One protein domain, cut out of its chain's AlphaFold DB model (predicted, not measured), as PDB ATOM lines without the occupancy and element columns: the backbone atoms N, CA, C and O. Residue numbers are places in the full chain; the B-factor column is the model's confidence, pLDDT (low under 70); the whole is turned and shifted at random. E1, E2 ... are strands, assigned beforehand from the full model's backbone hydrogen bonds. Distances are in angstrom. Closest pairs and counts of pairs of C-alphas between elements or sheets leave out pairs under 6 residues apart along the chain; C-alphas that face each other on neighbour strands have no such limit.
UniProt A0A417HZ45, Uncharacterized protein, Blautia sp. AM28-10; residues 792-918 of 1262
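Overview. This is residues 792 to 918 of the 1262 residues of an uncharacterized protein of Blautia sp. AM28-10 (UniProt A0A417HZ45). Two five-stranded sheets lie face to face as a sandwich, their strands crossed at 45 degrees; both are strongly twisted, and the sheet of E1, E3, E4, E8 and E7 is also curled like part of a barrel. The hairpin of E9 and E10 reaches one end of the long axis at Ser 893, and the tail of residues 906 to 918 reaches the other. The printed part has 127 residues with ten named strands, E1 to E10 in chain order, and no named helix: all strand. The sheets run E1 - E3 - E4 - E8 - E7 and E2 - E10 - E9 - E5 - E6, both antiparallel. The whole is compact, with a radius of gyration of the C-alphas of 14.5 A, and elongated, spanning 49 by 29 by 23 A.

Arrangement. After residues 792 to 810, with no named element, comes E1, residues 811 to 813, an edge strand antiparallel to E3, residues 829 to 837, with N 813 and O 834 2.8 A apart. E3 bends by 56 degrees at residue 832 and forms a hairpin with E4, residues 840 to 847, where N 835 and O 842 are 2.8 A apart. E4 is antiparallel to E8, residues 870 to 876, with N 845 and O 873 2.8 A apart. E8 forms a hairpin with the edge strand E7, residues 865 to 867, where N 865 and O 872 are 2.9 A apart. In the other sheet, the edge strand E2, residues 817 to 821, is antiparallel to E10, residues 894 to 905, with N 903 and O 819 2.9 A apart. E10 and E9, residues 882 to 892, form a hairpin, with N 885 and O 900 2.8 A apart; E9 bends by 52 degrees at residue 889. E9 is antiparallel to E5, residues 852 to 857, with N 856 and O 886 2.8 A apart. E5 forms a hairpin with the edge strand E6, residues 860 to 863, where N 855 and O 862 are 2.9 A apart. Between the sheets, the closest C-alphas of E5 and E8 are those of Tyr 852 and Ser 871, 5.9 A apart.

Along the chain. E1 begins at C-alpha 811, (199.370, 216.933, 269.962). From first to last C-alpha, E3 measures 23.3 A, E4 22.7 A, E8 19.4 A, E9 27.2 A and E10 34.3 A. E10 ends at C-alpha 905, (197.561, 229.553, 259.950).

Size, cuts and confidence. The C-alphas of Ser 893 and Gly 913, the two farthest apart, are 49.5 A apart. The printed part has no cut, and no link is long. Mean pLDDT of the printed part is 81.2; residues 793 to 798, 824 to 825, 868, 892 to 893 and 910 to 918 are under 70.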
ATOM      1  N   GLU A 792     184.537 207.824 253.544       75.75
ATOM      2  CA  GLU A 792     184.459 206.865 252.448       75.75
ATOM      3  C   GLU A 792     185.552 207.235 251.437       75.75
ATOM      4  O   GLU A 792     185.707 208.406 251.087       75.75
ATOM      5  N   SER A 793     186.340 206.250 250.998       57.38
ATOM      6  CA  SER A 793     187.377 206.447 249.981       57.38
ATOM      7  C   SER A 793     186.717 206.577 248.607       57.38
ATOM      8  O   SER A 793     186.284 205.574 248.032       57.38
ATOM      9  N   ASP A 794     186.612 207.806 248.111       48.97
ATOM     10  CA  ASP A 794     185.840 208.166 246.923       48.97
ATOM     11  C   ASP A 794     186.748 208.815 245.869       48.97
ATOM     12  O   ASP A 794     187.027 210.011 245.905       48.97
ATOM     13  N   LEU A 795     187.193 208.009 244.902       51.22
ATOM     14  CA  LEU A 795     188.061 208.446 243.801       51.22
ATOM     15  C   LEU A 795     187.328 209.285 242.729       51.22
ATOM     16  O   LEU A 795     187.898 209.531 241.671       51.22
ATOM     17  N   SER A 796     186.076 209.696 242.965       49.56
ATOM     18  CA  SER A 796     185.254 210.482 242.026       49.56
ATOM     19  C   SER A 796     184.919 211.898 242.527       49.56
ATOM     20  O   SER A 796     184.016 212.555 242.013       49.56
ATOM     21  N   GLY A 797     185.628 212.368 243.561       49.59
ATOM     22  CA  GLY A 797     185.175 213.441 244.452       49.59
ATOM     23  C   GLY A 797     185.903 214.793 244.418       49.59
ATOM     24  O   GLY A 797     186.143 215.332 245.495       49.59
ATOM     25  N   GLY A 798     186.223 215.357 243.247       59.59
ATOM     26  CA  GLY A 798     186.348 216.817 243.024       59.59
ATOM     27  C   GLY A 798     187.314 217.669 243.875       59.59
ATOM     28  O   GLY A 798     187.275 218.884 243.752       59.59
ATOM     29  N   THR A 799     188.158 217.089 244.730       70.69
ATOM     30  CA  THR A 799     189.153 217.816 245.541       70.69
ATOM     31  C   THR A 799     190.523 217.175 245.381       70.69
ATOM     32  O   THR A 799     190.646 215.945 245.408       70.69
ATOM     33  N   SER A 800     191.548 218.011 245.226       75.31
ATOM     34  CA  SER A 800     192.948 217.587 245.197       75.31
ATOM     35  C   SER A 800     193.367 216.924 246.512       75.31
ATOM     36  O   SER A 800     192.686 217.009 247.541       75.31
ATOM     37  N   LYS A 801     194.509 216.235 246.479       81.25
ATOM     38  CA  LYS A 801     195.187 215.810 247.707       81.25
ATOM     39  C   LYS A 801     195.965 216.982 248.290       81.25
ATOM     40  O   LYS A 801     196.531 217.755 247.528       81.25
ATOM     41  N   VAL A 802     196.005 217.061 249.614       82.19
ATOM     42  CA  VAL A 802     196.751 218.077 250.372       82.19
ATOM     43  C   VAL A 802     197.867 217.388 251.150       82.19
ATOM     44  O   VAL A 802     197.641 216.289 251.683       82.19
ATOM     45  N   ASP A 803     199.060 217.979 251.223       86.75
ATOM     46  CA  ASP A 803     200.140 217.403 252.024       86.75
ATOM     47  C   ASP A 803     199.954 217.756 253.499       86.75
ATOM     48  O   ASP A 803     200.479 218.726 254.037       86.75
ATOM     49  N   SER A 804     199.192 216.909 254.187       89.06
ATOM     50  CA  SER A 804     199.013 217.023 255.635       89.06
ATOM     51  C   SER A 804     200.285 216.761 256.460       89.06
ATOM     52  O   SER A 804     200.216 216.831 257.688       89.06
ATOM     53  N   ALA A 805     201.431 216.426 255.854       87.94
ATOM     54  CA  ALA A 805     202.663 216.157 256.589       87.94
ATOM     55  C   ALA A 805     203.205 217.407 257.305       87.94
ATOM     56  O   ALA A 805     203.309 218.499 256.754       87.94
ATOM     57  N   THR A 806     203.628 217.236 258.556       85.81
ATOM     58  CA  THR A 806     204.190 218.314 259.373       85.81
ATOM     59  C   THR A 806     205.331 217.818 260.258       85.81
ATOM     60  O   THR A 806     205.375 216.664 260.677       85.81
ATOM     61  N   THR A 807     206.275 218.712 260.557       85.88
ATOM     62  CA  THR A 807     207.351 218.483 261.537       85.88
ATOM     63  C   THR A 807     206.953 218.860 262.969       85.88
ATOM     64  O   THR A 807     207.794 218.813 263.866       85.88
ATOM     65  N   LEU A 808     205.688 219.232 263.196       84.69
ATOM     66  CA  LEU A 808     205.124 219.401 264.533       84.69
ATOM     67  C   LEU A 808     205.107 218.082 265.318       84.69
ATOM     68  O   LEU A 808     205.047 216.990 264.754       84.69
ATOM     69  N   ALA A 809     205.127 218.199 266.644       84.25
ATOM     70  CA  ALA A 809     204.945 217.060 267.532       84.25
ATOM     71  C   ALA A 809     203.473 216.619 267.566       84.25
ATOM     72  O   ALA A 809     202.565 217.440 267.453       84.25
ATOM     73  N   ASP A 810     203.232 215.327 267.791       85.38
ATOM     74  CA  ASP A 810     201.881 214.802 267.998       85.38
ATOM     75  C   ASP A 810     201.204 215.478 269.206       85.38
ATOM     76  O   ASP A 810     201.727 215.469 270.326       85.38
ATOM     77  N   GLY A 811     200.026 216.064 268.988       82.38
ATOM     78  CA  GLY A 811     199.370 216.933 269.962       82.38
ATOM     79  C   GLY A 811     198.088 217.584 269.443       82.38
ATOM     80  O   GLY A 811     197.649 217.338 268.322       82.38
ATOM     81  N   VAL A 812     197.477 218.427 270.278       85.81
ATOM     82  CA  VAL A 812     196.339 219.279 269.898       85.81
ATOM     83  C   VAL A 812     196.779 220.731 270.022       85.81
ATOM     84  O   VAL A 812     197.256 221.146 271.078       85.81
ATOM     85  N   TYR A 813     196.601 221.478 268.941       85.44
ATOM     86  CA  TYR A 813     196.970 222.876 268.770       85.44
ATOM     87  C   TYR A 813     195.702 223.709 268.544       85.44
ATOM     88  O   TYR A 813     194.734 223.237 267.941       85.44
ATOM     89  N   THR A 814     195.698 224.954 269.004       85.31
ATOM     90  CA  THR A 814     194.740 225.960 268.520       85.31
ATOM     91  C   THR A 814     195.278 226.483 267.181       85.31
ATOM     92  O   THR A 814     196.490 226.665 267.102       85.31
ATOM     93  N   PRO A 815     194.459 226.689 266.130       87.81
ATOM     94  CA  PRO A 815     194.901 227.471 264.977       87.81
ATOM     95  C   PRO A 815     195.238 228.897 265.428       87.81
ATOM     96  O   PRO A 815     194.510 229.463 266.245       87.81
ATOM     97  N   ASP A 816     196.308 229.469 264.887       83.38
ATOM     98  CA  ASP A 816     196.651 230.875 265.128       83.38
ATOM     99  C   ASP A 816     195.734 231.801 264.305       83.38
ATOM    100  O   ASP A 816     195.448 232.925 264.706       83.38
ATOM    101  N   GLY A 817     195.198 231.306 263.188       83.81
ATOM    102  CA  GLY A 817     194.194 231.990 262.381       83.81
ATOM    103  C   GLY A 817     193.385 231.027 261.513       83.81
ATOM    104  O   GLY A 817     193.796 229.896 261.238       83.81
ATOM    105  N   PHE A 818     192.198 231.469 261.103       89.69
ATOM    106  CA  PHE A 818     191.326 230.725 260.200       89.69
ATOM    107  C   PHE A 818     190.515 231.666 259.315       89.69
ATOM    108  O   PHE A 818     189.816 232.545 259.820       89.69
ATOM    109  N   SER A 819     190.526 231.405 258.014       89.31
ATOM    110  CA  SER A 819     189.665 232.060 257.033       89.31
ATOM    111  C   SER A 819     189.205 231.066 255.965       89.31
ATOM    112  O   SER A 819     189.624 229.907 255.922       89.31
ATOM    113  N   PHE A 820     188.260 231.499 255.136       90.56
ATOM    114  CA  PHE A 820     187.774 230.726 254.000       90.56
ATOM    115  C   PHE A 820     187.220 231.658 252.929       90.56
ATOM    116  O   PHE A 820     186.702 232.721 253.271       90.56
ATOM    117  N   SER A 821     187.211 231.218 251.675       86.88
ATOM    118  CA  SER A 821     186.488 231.837 250.556       86.88
ATOM    119  C   SER A 821     185.470 230.849 249.957       86.88
ATOM    120  O   SER A 821     185.398 229.681 250.357       86.88
ATOM    121  N   GLY A 822     184.633 231.325 249.032       83.06
ATOM    122  CA  GLY A 822     183.636 230.505 248.336       83.06
ATOM    123  C   GLY A 822     182.289 230.321 249.054       83.06
ATOM    124  O   GLY A 822     182.118 230.597 250.248       83.06
ATOM    125  N   GLY A 823     181.309 229.846 248.279       77.75
ATOM    126  CA  GLY A 823     179.900 229.739 248.664       77.75
ATOM    127  C   GLY A 823     179.173 231.088 248.786       77.75
ATOM    128  O   GLY A 823     179.777 232.149 248.862       77.75
ATOM    129  N   SER A 824     177.838 231.051 248.831       65.88
ATOM    130  CA  SER A 824     176.969 232.239 248.721       65.88
ATOM    131  C   SER A 824     176.799 233.049 250.021       65.88
ATOM    132  O   SER A 824     175.664 233.334 250.418       65.88
ATOM    133  N   GLY A 825     177.901 233.308 250.742       67.00
ATOM    134  CA  GLY A 825     178.022 234.132 251.967       67.00
ATOM    135  C   GLY A 825     177.301 233.628 253.233       67.00
ATOM    136  O   GLY A 825     177.789 233.757 254.353       67.00
ATOM    137  N   LYS A 826     176.157 232.962 253.065       73.69
ATOM    138  CA  LYS A 826     175.125 232.668 254.076       73.69
ATOM    139  C   LYS A 826     175.472 231.548 255.065       73.69
ATOM    140  O   LYS A 826     174.617 231.152 255.859       73.69
ATOM    141  N   VAL A 827     176.683 230.991 255.008       81.94
ATOM    142  CA  VAL A 827     177.176 229.992 255.965       81.94
ATOM    143  C   VAL A 827     178.525 230.418 256.520       81.94
ATOM    144  O   VAL A 827     179.416 230.829 255.787       81.94
ATOM    145  N   THR A 828     178.676 230.269 257.830       84.38
ATOM    146  CA  THR A 828     179.938 230.490 258.531       84.38
ATOM    147  C   THR A 828     180.649 229.151 258.656       84.38
ATOM    148  O   THR A 828     180.064 228.184 259.159       84.38
ATOM    149  N   ILE A 829     181.898 229.094 258.211       90.00
ATOM    150  CA  ILE A 829     182.821 227.993 258.487       90.00
ATOM    151  C   ILE A 829     183.768 228.465 259.598       90.00
ATOM    152  O   ILE A 829     184.048 229.656 259.712       90.00
ATOM    153  N   SER A 830     184.227 227.552 260.450       89.19
ATOM    154  CA  SER A 830     185.190 227.841 261.521       89.19
ATOM    155  C   SER A 830     186.102 226.641 261.773       89.19
ATOM    156  O   SER A 830     185.633 225.502 261.736       89.19
ATOM    157  N   CYS A 831     187.383 226.874 262.066       89.31
ATOM    158  CA  CYS A 831     188.280 225.859 262.622       89.31
ATOM    159  C   CYS A 831     188.373 226.032 264.143       89.31
ATOM    160  O   CYS A 831     188.572 227.137 264.637       89.31
ATOM    161  N   SER A 832     188.217 224.940 264.892       84.44
ATOM    162  CA  SER A 832     188.200 224.967 266.366       84.44
ATOM    163  C   SER A 832     189.479 224.442 267.026       84.44
ATOM    164  O   SER A 832     189.720 224.718 268.201       84.44
ATOM    165  N   LYS A 833     190.268 223.652 266.290       87.88
ATOM    166  CA  LYS A 833     191.549 223.056 266.698       87.88
ATOM    167  C   LYS A 833     192.211 222.370 265.505       87.88
ATOM    168  O   LYS A 833     191.531 221.914 264.583       87.88
ATOM    169  N   ILE A 834     193.520 222.202 265.609       91.25
ATOM    170  CA  ILE A 834     194.343 221.332 264.774       91.25
ATOM    171  C   ILE A 834     194.793 220.156 265.652       91.25
ATOM    172  O   ILE A 834     195.175 220.338 266.807       91.25
ATOM    173  N   THR A 835     194.742 218.934 265.138       89.06
ATOM    174  CA  THR A 835     195.295 217.735 265.784       89.06
ATOM    175  C   THR A 835     196.431 217.216 264.919       89.06
ATOM    176  O   THR A 835     196.217 216.930 263.746       89.06
ATOM    177  N   VAL A 836     197.628 217.090 265.487       87.94
ATOM    178  CA  VAL A 836     198.776 216.445 264.837       87.94
ATOM    179  C   VAL A 836     198.889 215.023 265.375       87.94
ATOM    180  O   VAL A 836     198.819 214.805 266.588       87.94
ATOM    181  N   THR A 837     198.998 214.028 264.499       81.62
ATOM    182  CA  THR A 837     199.130 212.613 264.883       81.62
ATOM    183  C   THR A 837     199.896 211.838 263.812       81.62
ATOM    184  O   THR A 837     199.558 211.906 262.633       81.62
ATOM    185  N   ASN A 838     200.924 211.087 264.214       80.56
ATOM    186  CA  ASN A 838     201.928 210.476 263.337       80.56
ATOM    187  C   ASN A 838     202.513 211.473 262.315       80.56
ATOM    188  O   ASN A 838     202.655 211.131 261.138       80.56
ATOM    189  N   GLY A 839     202.784 212.713 262.739       81.56
ATOM    190  CA  GLY A 839     203.300 213.772 261.859       81.56
ATOM    191  C   GLY A 839     202.350 214.214 260.734       81.56
ATOM    192  O   GLY A 839     202.813 214.797 259.761       81.56
ATOM    193  N   GLN A 840     201.045 213.935 260.838       86.69
ATOM    194  CA  GLN A 840     200.007 214.454 259.934       86.69
ATOM    195  C   GLN A 840     199.079 215.418 260.680       86.69
ATOM    196  O   GLN A 840     198.686 215.136 261.814       86.69
ATOM    197  N   ALA A 841     198.725 216.537 260.048       91.38
ATOM    198  CA  ALA A 841     197.839 217.566 260.580       91.38
ATOM    199  C   ALA A 841     196.384 217.378 260.116       91.38
ATOM    200  O   ALA A 841     196.097 217.181 258.936       91.38
ATOM    201  N   TYR A 842     195.453 217.490 261.065       93.44
ATOM    202  CA  TYR A 842     194.013 217.392 260.842       93.44
ATOM    203  C   TYR A 842     193.295 218.586 261.484       93.44
ATOM    204  O   TYR A 842     193.506 218.860 262.666       93.44
ATOM    205  N   ALA A 843     192.410 219.267 260.762       93.38
ATOM    206  CA  ALA A 843     191.619 220.382 261.284       93.38
ATOM    207  C   ALA A 843     190.193 219.952 261.643       93.38
ATOM    208  O   ALA A 843     189.538 219.242 260.877       93.38
ATOM    209  N   THR A 844     189.687 220.416 262.791       93.00
ATOM    210  CA  THR A 844     188.284 220.226 263.192       93.00
ATOM    211  C   THR A 844     187.450 221.436 262.767       93.00
ATOM    212  O   THR A 844     187.351 222.435 263.491       93.00
ATOM    213  N   ILE A 845     186.855 221.309 261.581       93.69
ATOM    214  CA  ILE A 845     186.049 222.307 260.877       93.69
ATOM    215  C   ILE A 845     184.569 222.168 261.254       93.69
ATOM    216  O   ILE A 845     184.016 221.067 261.247       93.69
ATOM    217  N   ALA A 846     183.898 223.283 261.542       91.25
ATOM    218  CA  ALA A 846     182.470 223.338 261.845       91.25
ATOM    219  C   ALA A 846     181.737 224.337 260.938       91.25
ATOM    220  O   ALA A 846     182.102 225.511 260.863       91.25
ATOM    221  N   PHE A 847     180.668 223.866 260.291       91.31
ATOM    222  CA  PHE A 847     179.730 224.679 259.513       91.31
ATOM    223  C   PHE A 847     178.557 225.105 260.405       91.31
ATOM    224  O   PHE A 847     177.938 224.249 261.045       91.31
ATOM    225  N   SER A 848     178.156 226.380 260.368       89.06
ATOM    226  CA  SER A 848     177.037 226.927 261.168       89.06
ATOM    227  C   SER A 848     175.640 226.380 260.809       89.06
ATOM    228  O   SER A 848     174.631 226.790 261.379       89.06
ATOM    229  N   SER A 849     175.567 225.414 259.888       86.62
ATOM    230  CA  SER A 849     174.357 224.731 259.431       86.62
ATOM    231  C   SER A 849     174.462 223.218 259.686       86.62
ATOM    232  O   SER A 849     175.451 222.611 259.277       86.62
ATOM    233  N   PRO A 850     173.428 222.565 260.256       87.50
ATOM    234  CA  PRO A 850     173.403 221.115 260.479       87.50
ATOM    235  C   PRO A 850     172.977 220.319 259.230       87.50
ATOM    236  O   PRO A 850     172.762 219.112 259.306       87.50
ATOM    237  N   TYR A 851     172.776 220.995 258.090       87.69
ATOM    238  CA  TYR A 851     172.288 220.389 256.843       87.69
ATOM    239  C   TYR A 851     173.411 219.930 255.904       87.69
ATOM    240  O   TYR A 851     173.109 219.368 254.847       87.69
ATOM    241  N   TYR A 852     174.675 220.154 256.286       89.81
ATOM    242  CA  TYR A 852     175.838 219.604 255.594       89.81
ATOM    243  C   TYR A 852     176.018 218.137 255.986       89.81
ATOM    244  O   TYR A 852     176.286 217.838 257.150       89.81
ATOM    245  N   GLY A 853     175.818 217.222 255.034       85.06
ATOM    246  CA  GLY A 853     175.831 215.775 255.284       85.06
ATOM    247  C   GLY A 853     177.221 215.142 255.188       85.06
ATOM    248  O   GLY A 853     177.548 214.233 255.953       85.06
ATOM    249  N   TYR A 854     178.043 215.640 254.265       89.50
ATOM    250  CA  TYR A 854     179.446 215.269 254.111       89.50
ATOM    251  C   TYR A 854     180.264 216.457 253.583       89.50
ATOM    252  O   TYR A 854     179.701 217.394 253.010       89.50
ATOM    253  N   VAL A 855     181.583 216.375 253.742       91.69
ATOM    254  CA  VAL A 855     182.584 217.230 253.089       91.69
ATOM    255  C   VAL A 855     183.545 216.332 252.310       91.69
ATOM    256  O   VAL A 855     184.017 215.334 252.851       91.69
ATOM    257  N   LYS A 856     183.836 216.656 251.050       91.06
ATOM    258  CA  LYS A 856     184.962 216.073 250.307       91.06
ATOM    259  C   LYS A 856     186.208 216.928 250.557       91.06
ATOM    260  O   LYS A 856     186.102 218.150 250.526       91.06
ATOM    261  N   ALA A 857     187.338 216.293 250.849       88.69
ATOM    262  CA  ALA A 857     188.647 216.918 251.052       88.69
ATOM    263  C   ALA A 857     189.743 215.852 250.879       88.69
ATOM    264  O   ALA A 857     189.482 214.673 251.121       88.69
ATOM    265  N   ASN A 858     190.966 216.226 250.495       83.19
ATOM    266  CA  ASN A 858     192.103 215.300 250.333       83.19
ATOM    267  C   ASN A 858     191.780 214.021 249.507       83.19
ATOM    268  O   ASN A 858     192.222 212.916 249.839       83.19
ATOM    269  N   GLY A 859     190.927 214.130 248.480       79.44
ATOM    270  CA  GLY A 859     190.444 212.982 247.696       79.44
ATOM    271  C   GLY A 859     189.616 211.934 248.471       79.44
ATOM    272  O   GLY A 859     189.519 210.789 248.033       79.44
ATOM    273  N   ASN A 860     189.042 212.292 249.625       85.19
ATOM    274  CA  ASN A 860     188.181 211.454 250.468       85.19
ATOM    275  C   ASN A 860     186.870 212.176 250.820       85.19
ATOM    276  O   ASN A 860     186.775 213.400 250.769       85.19
ATOM    277  N   LYS A 861     185.847 211.414 251.224       88.50
ATOM    278  CA  LYS A 861     184.508 211.925 251.558       88.50
ATOM    279  C   LYS A 861     184.189 211.714 253.040       88.50
ATOM    280  O   LYS A 861     183.827 210.613 253.455       88.50
ATOM    281  N   TYR A 862     184.301 212.773 253.832       88.69
ATOM    282  CA  TYR A 862     184.151 212.804 255.288       88.69
ATOM    283  C   TYR A 862     182.700 213.033 255.722       88.69
ATOM    284  O   TYR A 862     182.076 214.022 255.343       88.69
ATOM    285  N   MET A 863     182.155 212.147 256.557       85.19
ATOM    286  CA  MET A 863     180.779 212.268 257.055       85.19
ATOM    287  C   MET A 863     180.668 213.250 258.226       85.19
ATOM    288  O   MET A 863     181.556 213.315 259.083       85.19
ATOM    289  N   ALA A 864     179.548 213.972 258.285       86.88
ATOM    290  CA  ALA A 864     179.283 214.958 259.327       86.88
ATOM    291  C   ALA A 864     179.029 214.322 260.700       86.88
ATOM    292  O   ALA A 864     178.228 213.392 260.841       86.88
ATOM    293  N   ASN A 865     179.628 214.903 261.736       84.44
ATOM    294  CA  ASN A 865     179.224 214.715 263.122       84.44
ATOM    295  C   ASN A 865     178.370 215.921 263.548       84.44
ATOM    296  O   ASN A 865     178.894 217.008 263.788       84.44
ATOM    297  N   VAL A 866     177.045 215.758 263.579       78.25
ATOM    298  CA  VAL A 866     176.118 216.864 263.874       78.25
ATOM    299  C   VAL A 866     176.024 217.081 265.385       78.25
ATOM    300  O   VAL A 866     175.511 216.233 266.115       78.25
ATOM    301  N   SER A 867     176.484 218.239 265.859       74.38
ATOM    302  CA  SER A 867     176.516 218.605 267.280       74.38
ATOM    303  C   SER A 867     176.190 220.085 267.470       74.38
ATOM    304  O   SER A 867     176.536 220.915 266.638       74.38
ATOM    305  N   GLY A 868     175.469 220.433 268.539       69.19
ATOM    306  CA  GLY A 868     175.108 221.824 268.868       69.19
ATOM    307  C   GLY A 868     174.186 222.553 267.873       69.19
ATOM    308  O   GLY A 868     173.792 223.679 268.146       69.19
ATOM    309  N   GLY A 869     173.813 221.923 266.753       80.12
ATOM    310  CA  GLY A 869     173.155 222.575 265.614       80.12
ATOM    311  C   GLY A 869     174.099 222.891 264.445       80.12
ATOM    312  O   GLY A 869     173.668 223.514 263.487       80.12
ATOM    313  N   SER A 870     175.355 222.444 264.496       86.19
ATOM    314  CA  SER A 870     176.367 222.564 263.438       86.19
ATOM    315  C   SER A 870     176.766 221.187 262.899       86.19
ATOM    316  O   SER A 870     176.683 220.189 263.621       86.19
ATOM    317  N   SER A 871     177.228 221.127 261.649       89.50
ATOM    318  CA  SER A 871     177.900 219.942 261.096       89.50
ATOM    319  C   SER A 871     179.410 220.076 261.284       89.50
ATOM    320  O   SER A 871     180.002 221.043 260.804       89.50
ATOM    321  N   ILE A 872     180.022 219.119 261.988       90.62
ATOM    322  CA  ILE A 872     181.450 219.124 262.335       90.62
ATOM    323  C   ILE A 872     182.183 218.006 261.584       90.62
ATOM    324  O   ILE A 872     181.678 216.883 261.479       90.62
ATOM    325  N   PHE A 873     183.384 218.311 261.098       92.25
ATOM    326  CA  PHE A 873     184.258 217.424 260.337       92.25
ATOM    327  C   PHE A 873     185.689 217.525 260.875       92.25
ATOM    328  O   PHE A 873     186.175 218.630 261.087       92.25
ATOM    329  N   THR A 874     186.381 216.398 261.050       92.56
ATOM    330  CA  THR A 874     187.841 216.392 261.252       92.56
ATOM    331  C   THR A 874     188.495 215.819 260.003       92.56
ATOM    332  O   THR A 874     188.311 214.633 259.718       92.56
ATOM    333  N   ILE A 875     189.211 216.662 259.257       93.31
ATOM    334  CA  ILE A 875     189.780 216.367 257.929       93.31
ATOM    335  C   ILE A 875     191.297 216.623 257.923       93.31
ATOM    336  O   ILE A 875     191.737 217.503 258.663       93.31
ATOM    337  N   PRO A 876     192.107 215.905 257.121       92.69
ATOM    338  CA  PRO A 876     193.510 216.254 256.901       92.69
ATOM    339  C   PRO A 876     193.623 217.627 256.234       92.69
ATOM    340  O   PRO A 876     192.807 217.939 255.365       92.69
ATOM    341  N   VAL A 877     194.634 218.412 256.609       93.00
ATOM    342  CA  VAL A 877     194.920 219.728 256.012       93.00
ATOM    343  C   VAL A 877     196.419 219.968 255.874       93.00
ATOM    344  O   VAL A 877     197.191 219.568 256.744       93.00
ATOM    345  N   GLU A 878     196.816 220.669 254.819       93.12
ATOM    346  CA  GLU A 878     198.138 221.289 254.698       93.12
ATOM    347  C   GLU A 878     198.108 222.643 255.430       93.12
ATOM    348  O   GLU A 878     197.203 223.452 255.225       93.12
ATOM    349  N   LEU A 879     199.030 222.865 256.370       91.31
ATOM    350  CA  LEU A 879     199.011 224.046 257.247       91.31
ATOM    351  C   LEU A 879     199.732 225.233 256.603       91.31
ATOM    352  O   LEU A 879     200.754 225.042 255.950       91.31
ATOM    353  N   ASN A 880     199.249 226.453 256.869       89.00
ATOM    354  CA  ASN A 880     199.725 227.693 256.239       89.00
ATOM    355  C   ASN A 880     199.551 227.718 254.703       89.00
ATOM    356  O   ASN A 880     200.314 228.389 254.019       89.00
ATOM    357  N   LYS A 881     198.554 226.995 254.172       90.00
ATOM    358  CA  LYS A 881     198.144 227.013 252.759       90.00
ATOM    359  C   LYS A 881     196.628 226.914 252.604       90.00
ATOM    360  O   LYS A 881     195.915 226.547 253.547       90.00
ATOM    361  N   ASN A 882     196.147 227.193 251.395       91.94
ATOM    362  CA  ASN A 882     194.772 226.925 251.001       91.94
ATOM    363  C   ASN A 882     194.491 225.417 250.918       91.94
ATOM    364  O   ASN A 882     195.330 224.606 250.535       91.94
ATOM    365  N   ASN A 883     193.279 225.036 251.313       92.50
ATOM    366  CA  ASN A 883     192.780 223.667 251.271       92.50
ATOM    367  C   ASN A 883     191.370 223.674 250.666       92.50
ATOM    368  O   ASN A 883     190.430 224.168 251.295       92.50
ATOM    369  N   THR A 884     191.193 223.105 249.473       92.81
ATOM    370  CA  THR A 884     189.870 223.000 248.839       92.81
ATOM    371  C   THR A 884     189.018 221.921 249.502       92.81
ATOM    372  O   THR A 884     189.417 220.756 249.602       92.81
ATOM    373  N   ILE A 885     187.807 222.294 249.914       93.12
ATOM    374  CA  ILE A 885     186.802 221.403 250.498       93.12
ATOM    375  C   ILE A 885     185.453 221.583 249.791       93.12
ATOM    376  O   ILE A 885     185.038 222.698 249.490       93.12
ATOM    377  N   ILE A 886     184.720 220.491 249.564       92.06
ATOM    378  CA  ILE A 886     183.388 220.539 248.940       92.06
ATOM    379  C   ILE A 886     182.333 220.027 249.921       92.06
ATOM    380  O   ILE A 886     182.260 218.833 250.215       92.06
ATOM    381  N   GLY A 887     181.501 220.931 250.439       90.56
ATOM    382  CA  GLY A 887     180.437 220.623 251.395       90.56
ATOM    383  C   GLY A 887     179.104 220.332 250.706       90.56
ATOM    384  O   GLY A 887     178.583 221.180 249.983       90.56
ATOM    385  N   MET A 888     178.499 219.167 250.966       90.88
ATOM    386  CA  MET A 888     177.169 218.835 250.436       90.88
ATOM    387  C   MET A 888     176.060 219.236 251.409       90.88
ATOM    388  O   MET A 888     175.948 218.657 252.494       90.88
ATOM    389  N   THR A 889     175.210 220.181 251.000       87.75
ATOM    390  CA  THR A 889     174.051 220.678 251.759       87.75
ATOM    391  C   THR A 889     172.720 220.206 251.180       87.75
ATOM    392  O   THR A 889     172.508 220.173 249.970       87.75
ATOM    393  N   THR A 890     171.776 219.891 252.070       83.44
ATOM    394  CA  THR A 890     170.393 219.491 251.729       83.44
ATOM    395  C   THR A 890     169.359 220.599 251.963       83.44
ATOM    396  O   THR A 890     168.160 220.393 251.774       83.44
ATOM    397  N   ARG A 891     169.792 221.797 252.387       74.88
ATOM    398  CA  ARG A 891     168.889 222.886 252.813       74.88
ATOM    399  C   ARG A 891     168.083 223.513 251.665       74.88
ATOM    400  O   ARG A 891     167.077 224.161 251.930       74.88
ATOM    401  N   MET A 892     168.483 223.289 250.412       63.78
ATOM    402  CA  MET A 892     167.851 223.844 249.203       63.78
ATOM    403  C   MET A 892     166.837 222.881 248.549       63.78
ATOM    404  O   MET A 892     166.523 222.998 247.371       63.78
ATOM    405  N   SER A 893     166.282 221.932 249.316       64.62
ATOM    406  CA  SER A 893     165.349 220.861 248.888       64.62
ATOM    407  C   SER A 893     165.935 219.797 247.948       64.62
ATOM    408  O   SER A 893     165.519 218.641 248.013       64.62
ATOM    409  N   VAL A 894     166.919 220.155 247.126       71.81
ATOM    410  CA  VAL A 894     167.830 219.239 246.429       71.81
ATOM    411  C   VAL A 894     169.175 219.224 247.176       71.81
ATOM    412  O   VAL A 894     169.464 220.113 247.982       71.81
ATOM    413  N   ALA A 895     169.973 218.175 246.972       81.06
ATOM    414  CA  ALA A 895     171.342 218.102 247.472       81.06
ATOM    415  C   ALA A 895     172.277 218.876 246.531       81.06
ATOM    416  O   ALA A 895     172.342 218.550 245.347       81.06
ATOM    417  N   HIS A 896     173.002 219.861 247.058       84.81
ATOM    418  CA  HIS A 896     174.004 220.624 246.311       84.81
ATOM    419  C   HIS A 896     175.365 220.483 246.979       84.81
ATOM    420  O   HIS A 896     175.479 220.619 248.197       84.81
ATOM    421  N   GLU A 897     176.384 220.229 246.172       89.06
ATOM    422  CA  GLU A 897     177.786 220.362 246.550       89.06
ATOM    423  C   GLU A 897     178.221 221.817 246.329       89.06
ATOM    424  O   GLU A 897     177.900 222.401 245.295       89.06
ATOM    425  N   ILE A 898     178.900 222.411 247.312       88.00
ATOM    426  CA  ILE A 898     179.418 223.785 247.258       88.00
ATOM    427  C   ILE A 898     180.908 223.733 247.595       88.00
ATOM    428  O   ILE A 898     181.276 223.137 248.611       88.00
ATOM    429  N   SER A 899     181.745 224.329 246.743       90.12
ATOM    430  CA  SER A 899     183.191 224.426 246.965       90.12
ATOM    431  C   SER A 899     183.544 225.604 247.874       90.12
ATOM    432  O   SER A 899     182.894 226.651 247.828       90.12
ATOM    433  N   TYR A 900     184.583 225.414 248.680       90.81
ATOM    434  CA  TYR A 900     185.195 226.401 249.561       90.81
ATOM    435  C   TYR A 900     186.703 226.160 249.580       90.81
ATOM    436  O   TYR A 900     187.126 225.011 249.713       90.81
ATOM    437  N   ASN A 901     187.511 227.217 249.553       91.25
ATOM    438  CA  ASN A 901     188.907 227.124 249.979       91.25
ATOM    439  C   ASN A 901     188.987 227.580 251.438       91.25
ATOM    440  O   ASN A 901     188.356 228.571 251.806       91.25
ATOM    441  N   ILE A 902     189.720 226.851 252.281       93.00
ATOM    442  CA  ILE A 902     189.982 227.238 253.676       93.00
ATOM    443  C   ILE A 902     191.478 227.473 253.885       93.00
ATOM    444  O   ILE A 902     192.292 226.678 253.414       93.00
ATOM    445  N   PHE A 903     191.830 228.519 254.627       92.25
ATOM    446  CA  PHE A 903     193.198 228.804 255.055       92.25
ATOM    447  C   PHE A 903     193.293 228.668 256.577       92.25
ATOM    448  O   PHE A 903     192.408 229.104 257.321       92.25
ATOM    449  N   ILE A 904     194.347 228.007 257.048       90.88
ATOM    450  CA  ILE A 904     194.570 227.705 258.466       90.88
ATOM    451  C   ILE A 904     196.014 228.069 258.792       90.88
ATOM    452  O   ILE A 904     196.930 227.320 258.429       90.88
ATOM    453  N   SER A 905     196.225 229.189 259.487       87.19
ATOM    454  CA  SER A 905     197.561 229.553 259.950       87.19
ATOM    455  C   SER A 905     197.900 228.870 261.278       87.19
ATOM    456  O   SER A 905     197.074 228.728 262.187       87.19
ATOM    457  N   LEU A 906     199.140 228.397 261.363       87.81
ATOM    458  CA  LEU A 906     199.779 227.911 262.580       87.81
ATOM    459  C   LEU A 906     201.278 228.206 262.453       87.81
ATOM    460  O   LEU A 906     202.009 227.483 261.766       87.81
ATOM    461  N   ALA A 907     201.749 229.263 263.112       82.12
ATOM    462  CA  ALA A 907     203.125 229.751 263.021       82.12
ATOM    463  C   ALA A 907     204.139 228.669 263.429       82.12
ATOM    464  O   ALA A 907     205.192 228.518 262.810       82.12
ATOM    465  N   ALA A 908     203.774 227.824 264.399       81.75
ATOM    466  CA  ALA A 908     204.582 226.687 264.840       81.75
ATOM    467  C   ALA A 908     204.867 225.635 263.739       81.75
ATOM    468  O   ALA A 908     205.762 224.808 263.915       81.75
ATOM    469  N   ALA A 909     204.133 225.642 262.618       77.75
ATOM    470  CA  ALA A 909     204.373 224.750 261.481       77.75
ATOM    471  C   ALA A 909     205.402 225.287 260.457       77.75
ATOM    472  O   ALA A 909     205.865 224.500 259.627       77.75
ATOM    473  N   LYS A 910     205.797 226.575 260.497       69.81
ATOM    474  CA  LYS A 910     206.810 227.139 259.575       69.81
ATOM    475  C   LYS A 910     208.190 226.494 259.810       69.81
ATOM    476  O   LYS A 910     208.719 226.487 260.922       69.81
ATOM    477  N   LYS A 911     208.839 226.028 258.736       48.69
ATOM    478  CA  LYS A 911     210.273 225.677 258.729       48.69
ATOM    479  C   LYS A 911     211.085 226.925 258.379       48.69
ATOM    480  O   LYS A 911     211.052 227.358 257.237       48.69
ATOM    481  N   GLY A 912     211.832 227.478 259.335       44.69
ATOM    482  CA  GLY A 912     212.767 228.585 259.071       44.69
ATOM    483  C   GLY A 912     212.929 229.587 260.212       44.69
ATOM    484  O   GLY A 912     213.968 230.226 260.307       44.69
ATOM    485  N   GLY A 913     211.949 229.686 261.117       33.66
ATOM    486  CA  GLY A 913     212.038 230.574 262.281       33.66
ATOM    487  C   GLY A 913     211.764 232.055 262.000       33.66
ATOM    488  O   GLY A 913     212.014 232.867 262.886       33.66
ATOM    489  N   SER A 914     211.222 232.412 260.825       31.67
ATOM    490  CA  SER A 914     210.560 233.712 260.654       31.67
ATOM    491  C   SER A 914     209.405 233.802 261.651       31.67
ATOM    492  O   SER A 914     208.503 232.961 261.643       31.67
ATOM    493  N   THR A 915     209.463 234.795 262.536       32.19
ATOM    494  CA  THR A 915     208.418 235.088 263.528       32.19
ATOM    495  C   THR A 915     207.286 235.938 262.958       32.19
ATOM    496  O   THR A 915     206.339 236.219 263.684       32.19
ATOM    497  N   SER A 916     207.376 236.348 261.688       41.19
ATOM    498  CA  SER A 916     206.321 237.086 261.000       41.19
ATOM    499  C   SER A 916     205.416 236.114 260.238       41.19
ATOM    500  O   SER A 916     205.801 235.505 259.232       41.19
ATOM    501  N   PHE A 917     204.223 235.901 260.786       40.31
ATOM    502  CA  PHE A 917     203.073 235.327 260.092       40.31
ATOM    503  C   PHE A 917     201.842 235.604 260.944       40.31
ATOM    504  O   PHE A 917     201.775 235.138 262.084       40.31
ATOM    505  N   SER A 918     200.917 236.415 260.439       52.34
ATOM    506  CA  SER A 918     199.923 237.012 261.323       52.34
ATOM    507  C   SER A 918     198.779 236.069 261.699       52.34
ATOM    508  O   SER A 918     198.433 235.102 261.007       52.34
TER     509      SER A 918